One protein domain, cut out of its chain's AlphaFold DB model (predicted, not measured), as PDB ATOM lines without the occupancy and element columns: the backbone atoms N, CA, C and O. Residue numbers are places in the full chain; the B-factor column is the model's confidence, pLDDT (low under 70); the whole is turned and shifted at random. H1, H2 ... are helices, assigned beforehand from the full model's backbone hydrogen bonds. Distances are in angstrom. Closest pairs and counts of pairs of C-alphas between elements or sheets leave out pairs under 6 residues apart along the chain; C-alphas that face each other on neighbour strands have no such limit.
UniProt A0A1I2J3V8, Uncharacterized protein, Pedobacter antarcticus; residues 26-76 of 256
ATOM      1  N   GLY A  26     251.800 224.294 282.532       72.81
ATOM      2  CA  GLY A  26     253.156 224.253 283.088       72.81
ATOM      3  C   GLY A  26     253.277 223.234 284.219       72.81
ATOM      4  O   GLY A  26     254.054 222.285 284.104       72.81
ATOM      5  N   MET A  27     252.443 223.370 285.252       75.38
ATOM      6  CA  MET A  27     252.360 222.419 286.366       75.38
ATOM      7  C   MET A  27     251.974 221.002 285.912       75.38
ATOM      8  O   MET A  27     252.590 220.023 286.331       75.38
ATOM      9  N   THR A  28     251.001 220.874 285.002       78.12
ATOM     10  CA  THR A  28     250.579 219.564 284.473       78.12
ATOM     11  C   THR A  28     251.736 218.857 283.764       78.12
ATOM     12  O   THR A  28     252.015 217.688 284.025       78.12
ATOM     13  N   HIS A  29     252.480 219.570 282.916       76.38
ATOM     14  CA  HIS A  29     253.650 219.017 282.237       76.38
ATOM     15  C   HIS A  29     254.810 218.724 283.189       76.38
ATOM     16  O   HIS A  29     255.576 217.800 282.920       76.38
ATOM     17  N   GLN A  30     254.952 219.468 284.287       75.31
ATOM     18  CA  GLN A  30     255.930 219.163 285.328       75.31
ATOM     19  C   GLN A  30     255.591 217.841 286.036       75.31
ATOM     20  O   GLN A  30     256.449 216.965 286.135       75.31
ATOM     21  N   GLN A  31     254.335 217.651 286.448       76.00
ATOM     22  CA  GLN A  31     253.866 216.434 287.124       76.00
ATOM     23  C   GLN A  31     253.948 215.192 286.225       76.00
ATOM     24  O   GLN A  31     254.456 214.149 286.637       76.00
ATOM     25  N   GLU A  32     253.531 215.306 284.962       75.00
ATOM     26  CA  GLU A  32     253.616 214.222 283.972       75.00
ATOM     27  C   GLU A  32     255.050 213.697 283.768       75.00
ATOM     28  O   GLU A  32     255.258 212.514 283.468       75.00
ATOM     29  N   ARG A  33     256.039 214.579 283.948       72.25
ATOM     30  CA  ARG A  33     257.472 214.287 283.825       72.25
ATOM     31  C   ARG A  33     258.109 213.787 285.114       72.25
ATOM     32  O   ARG A  33     259.267 213.411 285.066       72.25
ATOM     33  N   MET A  34     257.414 213.754 286.247       71.25
ATOM     34  CA  MET A  34     257.957 213.140 287.466       71.25
ATOM     35  C   MET A  34     257.748 211.621 287.494       71.25
ATOM     36  O   MET A  34     258.443 210.933 288.236       71.25
ATOM     37  N   VAL A  35     256.824 211.094 286.679       65.00
ATOM     38  CA  VAL A  35     256.328 209.719 286.842       65.00
ATOM     39  C   VAL A  35     256.594 208.824 285.628       65.00
ATOM     40  O   VAL A  35     257.276 207.817 285.790       65.00
ATOM     41  N   TYR A  36     256.093 209.138 284.421       61.91
ATOM     42  CA  TYR A  36     256.149 208.153 283.317       61.91
ATOM     43  C   TYR A  36     256.202 208.692 281.875       61.91
ATOM     44  O   TYR A  36     256.607 207.948 280.980       61.91
ATOM     45  N   LYS A  37     255.824 209.948 281.579       69.50
ATOM     46  CA  LYS A  37     255.788 210.419 280.176       69.50
ATOM     47  C   LYS A  37     257.195 210.686 279.623       69.50
ATOM     48  O   LYS A  37     258.102 211.049 280.371       69.50
ATOM     49  N   GLN A  38     257.383 210.494 278.311       68.38
ATOM     50  CA  GLN A  38     258.644 210.783 277.611       68.38
ATOM     51  C   GLN A  38     259.049 212.257 277.755       68.38
ATOM     52  O   GLN A  38     258.199 213.151 277.728       68.38
ATOM     53  N   TRP A  39     260.356 212.495 277.908       70.44
ATOM     54  CA  TRP A  39     260.926 213.836 277.954       70.44
ATOM     55  C   TRP A  39     260.733 214.537 276.608       70.44
ATOM     56  O   TRP A  39     261.327 214.138 275.611       70.44
ATOM     57  N   ASP A  40     259.920 215.591 276.582       72.00
ATOM     58  CA  ASP A  40     259.638 216.351 275.364       72.00
ATOM     59  C   ASP A  40     260.010 217.826 275.558       72.00
ATOM     60  O   ASP A  40     259.371 218.559 276.319       72.00
ATOM     61  N   LYS A  41     261.060 218.281 274.871       67.00
ATOM     62  CA  LYS A  41     261.534 219.673 274.940       67.00
ATOM     63  C   LYS A  41     260.520 220.670 274.361       67.00
ATOM     64  O   LYS A  41     260.554 221.841 274.724       67.00
ATOM     65  N   ASN A  42     259.575 220.221 273.540       69.88
ATOM     66  CA  ASN A  42     258.615 221.096 272.870       69.88
ATOM     67  C   ASN A  42     257.386 221.413 273.742       69.88
ATOM     68  O   ASN A  42     256.653 222.355 273.458       69.88
ATOM     69  N   LYS A  43     257.186 220.686 274.853       66.88
ATOM     70  CA  LYS A  43     256.101 220.941 275.824       66.88
ATOM     71  C   LYS A  43     256.409 222.054 276.833       66.88
ATOM     72  O   LYS A  43     255.577 222.352 277.687       66.88
ATOM     73  N   PHE A  44     257.586 222.678 276.757       65.88
ATOM     74  CA  PHE A  44     257.872 223.916 277.482       65.88
ATOM     75  C   PHE A  44     257.211 225.070 276.742       65.88
ATOM     76  O   PHE A  44     257.886 225.768 276.000       65.88
ATOM     77  N   THR A  45     255.896 225.244 276.886       59.19
ATOM     78  CA  THR A  45     255.146 226.299 276.189       59.19
ATOM     79  C   THR A  45     255.720 227.673 276.548       59.19
ATOM     80  O   THR A  45     255.443 228.169 277.647       59.19
ATOM     81  N   PRO A  46     256.507 228.325 275.673       57.19
ATOM     82  CA  PRO A  46     256.963 229.672 275.925       57.19
ATOM     83  C   PRO A  46     255.825 230.566 275.454       57.19
ATOM     84  O   PRO A  46     255.710 230.834 274.260       57.19
ATOM     85  N   SER A  47     254.915 230.961 276.346       57.69
ATOM     86  CA  SER A  47     253.905 231.913 275.897       57.69
ATOM     87  C   SER A  47     254.588 233.254 275.617       57.69
ATOM     88  O   SER A  47     255.491 233.660 276.347       57.69
ATOM     89  N   THR A  48     254.194 233.828 274.481       58.53
ATOM     90  CA  THR A  48     254.522 235.143 273.918       58.53
ATOM     91  C   THR A  48     255.781 235.812 274.477       58.53
ATOM     92  O   THR A  48     255.798 236.343 275.589       58.53
ATOM     93  N   LYS A  49     256.842 235.827 273.664       59.88
ATOM     94  CA  LYS A  49     258.032 236.636 273.927       59.88
ATOM     95  C   LYS A  49     257.776 238.062 273.448       59.88
ATOM     96  O   LYS A  49     257.459 238.251 272.278       59.88
ATOM     97  N   VAL A  50     257.961 239.048 274.316       63.97
ATOM     98  CA  VAL A  50     258.053 240.461 273.922       63.97
ATOM     99  C   VAL A  50     259.507 240.866 274.120       63.97
ATOM    100  O   VAL A  50     260.057 240.662 275.199       63.97
ATOM    101  N   LEU A  51     260.164 241.348 273.059       67.81
ATOM    102  CA  LEU A  51     261.590 241.724 273.076       67.81
ATOM    103  C   LEU A  51     262.524 240.606 273.595       67.81
ATOM    104  O   LEU A  51     263.501 240.856 274.290       67.81
ATOM    105  N   GLY A  52     262.204 239.346 273.284       62.66
ATOM    106  CA  GLY A  52     262.989 238.179 273.709       62.66
ATOM    107  C   GLY A  52     262.705 237.680 275.133       62.66
ATOM    108  O   GLY A  52     263.125 236.571 275.464       62.66
ATOM    109  N   VAL A  53     261.930 238.421 275.931       61.62
ATOM    110  CA  VAL A  53     261.565 238.077 277.315       61.62
ATOM    111  C   VAL A  53     260.177 237.430 277.350       61.62
ATOM    112  O   VAL A  53     259.238 237.908 276.714       61.62
ATOM    113  N   GLN A  54     260.033 236.316 278.073       66.62
ATOM    114  CA  GLN A  54     258.742 235.647 278.270       66.62
ATOM    115  C   GLN A  54     257.859 236.454 279.224       66.62
ATOM    116  O   GLN A  54     258.248 236.710 280.359       66.62
ATOM    117  N   VAL A  55     256.653 236.811 278.777       67.06
ATOM    118  CA  VAL A  55     255.737 237.702 279.522       67.06
ATOM    119  C   VAL A  55     254.722 236.919 280.373       67.06
ATOM    120  O   VAL A  55     253.833 237.488 280.996       67.06
ATOM    121  N   ASN A  56     254.823 235.588 280.419       73.12
ATOM    122  CA  ASN A  56     253.877 234.763 281.167       73.12
ATOM    123  C   ASN A  56     254.278 234.617 282.640       73.12
ATOM    124  O   ASN A  56     255.284 233.955 282.920       73.12
ATOM    125  N   PRO A  57     253.472 235.126 283.588       73.25
ATOM    126  CA  PRO A  57     253.788 235.025 285.007       73.25
ATOM    127  C   PRO A  57     253.805 233.570 285.503       73.25
ATOM    128  O   PRO A  57     254.682 233.202 286.279       73.25
ATOM    129  N   LEU A  58     252.906 232.710 285.009       71.69
ATOM    130  CA  LEU A  58     252.861 231.294 285.400       71.69
ATOM    131  C   LEU A  58     254.092 230.534 284.898       71.69
ATOM    132  O   LEU A  58     254.643 229.694 285.605       71.69
ATOM    133  N   TRP A  59     254.577 230.875 283.701       73.62
ATOM    134  CA  TRP A  59     255.811 230.293 283.176       73.62
ATOM    135  C   TRP A  59     257.021 230.665 284.041       73.62
ATOM    136  O   TRP A  59     257.842 229.798 284.333       73.62
ATOM    137  N   PHE A  60     257.131 231.927 284.471       73.19
ATOM    138  CA  PHE A  60     258.250 232.383 285.300       73.19
ATOM    139  C   PHE A  60     258.275 231.676 286.661       73.19
ATOM    140  O   PHE A  60     259.331 231.220 287.096       73.19
ATOM    141  N   VAL A  61     257.106 231.520 287.287       76.06
ATOM    142  CA  VAL A  61     256.973 230.846 288.587       76.06
ATOM    143  C   VAL A  61     257.354 229.363 288.506       76.06
ATOM    144  O   VAL A  61     257.966 228.846 289.435       76.06
ATOM    145  N   VAL A  62     257.045 228.670 287.405       73.75
ATOM    146  CA  VAL A  62     257.338 227.228 287.275       73.75
ATOM    147  C   VAL A  62     258.738 226.962 286.708       73.75
ATOM    148  O   VAL A  62     259.447 226.078 287.185       73.75
ATOM    149  N   TRP A  63     259.162 227.721 285.696       74.31
ATOM    150  CA  TRP A  63     260.369 227.431 284.911       74.31
ATOM    151  C   TRP A  63     261.464 228.490 285.035       74.31
ATOM    152  O   TRP A  63     262.642 228.151 284.913       74.31
ATOM    153  N   GLY A  64     261.111 229.749 285.311       74.12
ATOM    154  CA  GLY A  64     262.070 230.854 285.438       74.12
ATOM    155  C   GLY A  64     263.090 230.641 286.561       74.12
ATOM    156  O   GLY A  64     264.257 230.985 286.400       74.12
ATOM    157  N   MET A  65     262.682 229.986 287.653       73.56
ATOM    158  CA  MET A  65     263.570 229.619 288.767       73.56
ATOM    159  C   MET A  65     264.418 228.362 288.500       73.56
ATOM    160  O   MET A  65     265.361 228.081 289.238       73.56
ATOM    161  N   HIS A  66     264.117 227.603 287.442       73.50
ATOM    162  CA  HIS A  66     264.786 226.339 287.118       73.50
ATOM    163  C   HIS A  66     265.239 226.284 285.645       73.50
ATOM    164  O   HIS A  66     264.828 225.395 284.894       73.50
ATOM    165  N   PRO A  67     266.146 227.182 285.212       72.50
ATOM    166  CA  PRO A  67     266.565 227.303 283.809       72.50
ATOM    167  C   PRO A  67     267.263 226.048 283.259       72.50
ATOM    168  O   PRO A  67     267.216 225.772 282.060       72.50
ATOM    169  N   ASN A  68     267.891 225.257 284.133       73.44
ATOM    170  CA  ASN A  68     268.581 224.023 283.753       73.44
ATOM    171  C   ASN A  68     267.634 222.830 283.582       73.44
ATOM    172  O   ASN A  68     267.996 221.870 282.905       73.44
ATOM    173  N   TYR A  69     266.406 222.914 284.104       72.00
ATOM    174  CA  TYR A  69     265.444 221.813 284.073       72.00
ATOM    175  C   TYR A  69     265.086 221.399 282.641       72.00
ATOM    176  O   TYR A  69     264.831 220.237 282.381       72.00
ATOM    177  N   ILE A  70     265.140 222.321 281.672       71.25
ATOM    178  CA  ILE A  70     264.852 222.058 280.247       71.25
ATOM    179  C   ILE A  70     265.920 221.170 279.577       71.25
ATOM    180  O   ILE A  70     265.665 220.526 278.551       71.25
ATOM    181  N   LYS A  71     267.137 221.145 280.121       75.56
ATOM    182  CA  LYS A  71     268.291 220.518 279.469       75.56
ATOM    183  C   LYS A  71     268.492 219.065 279.896       75.56
ATOM    184  O   LYS A  71     269.068 218.302 279.125       75.56
ATOM    185  N   THR A  72     267.994 218.684 281.069       74.94
ATOM    186  CA  THR A  72     268.290 217.408 281.725       74.94
ATOM    187  C   THR A  72     267.019 216.646 282.083       74.94
ATOM    188  O   THR A  72     266.082 217.195 282.655       74.94
ATOM    189  N   ASP A  73     266.990 215.355 281.758       75.25
ATOM    190  CA  ASP A  73     265.895 214.469 282.149       75.25
ATOM    191  C   ASP A  73     266.087 214.006 283.601       75.25
ATOM    192  O   ASP A  73     267.004 213.247 283.905       75.25
ATOM    193  N   HIS A  74     265.222 214.467 284.503       74.69
ATOM    194  CA  HIS A  74     265.291 214.162 285.937       74.69
ATOM    195  C   HIS A  74     264.359 213.026 286.374       74.69
ATOM    196  O   HIS A  74     264.174 212.802 287.572       74.69
ATOM    197  N   ARG A  75     263.744 212.311 285.427       79.75
ATOM    198  CA  ARG A  75     262.821 211.213 285.731       79.75
ATOM    199  C   ARG A  75     263.519 210.123 286.547       79.75
ATOM    200  O   ARG A  75     264.478 209.527 286.047       79.75
ATOM    201  N   PRO A  76     263.013 209.781 287.747       81.25
ATOM    202  CA  PRO A  76     263.598 208.723 288.564       81.25
ATOM    203  C   PRO A  76     263.613 207.360 287.851       81.25
ATOM    204  O   PRO A  76     264.567 206.604 288.009       81.25
TER     205      PRO A  76
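What this domain is: This is residues 26 to 76 of the 256 residues of an uncharacterized protein of Pedobacter antarcticus (UniProt A0A1I2J3V8). The domain has little regular structure: two short helices, H1 and H2, follow one beyond the other along an elongated shape, and long unnamed stretches make up the rest. Residues 36 to 56 fold back from the end of H1 along the length to a turn near Leu 51, and residues 65 to 76 run from H2 back toward the end of H1. Of 51 printed residues, 18 are in the two named helices, class all helix, with no named strand. It is only just compact, close to loose, with radius of gyration of the C-alphas 11.4 A and spans of 36 by 18 by 18 A.

Where its parts are: H1, residues 26 to 35, runs 15.3 A from C-alpha 26 at (253.156, 224.253, 283.088). H2, residues 57 to 64, runs 9.3 A to C-alpha 64 at (262.070, 230.854, 285.438).

How they stand to each other: H1 and H2 touch, their closest C-alphas those of Gly 26 and Trp 59, 6.6 A apart. They run the same way at a steep tilt of 35.2 degrees, only just past shallow. Every O i to N i+4 pair is within hydrogen-bond range in H2, and 5 of 6 in H1. Residues 49 to 50 pair with 53 to 54, antiparallel.

The domain as a whole: The farthest C-alphas, Leu 51 and Pro 76, are 36.5 A apart. The printed part has no cut; the H1 to H2 link, 21 residues, is long. Residues 35 to 38 and 41 to 55 have pLDDT under 70.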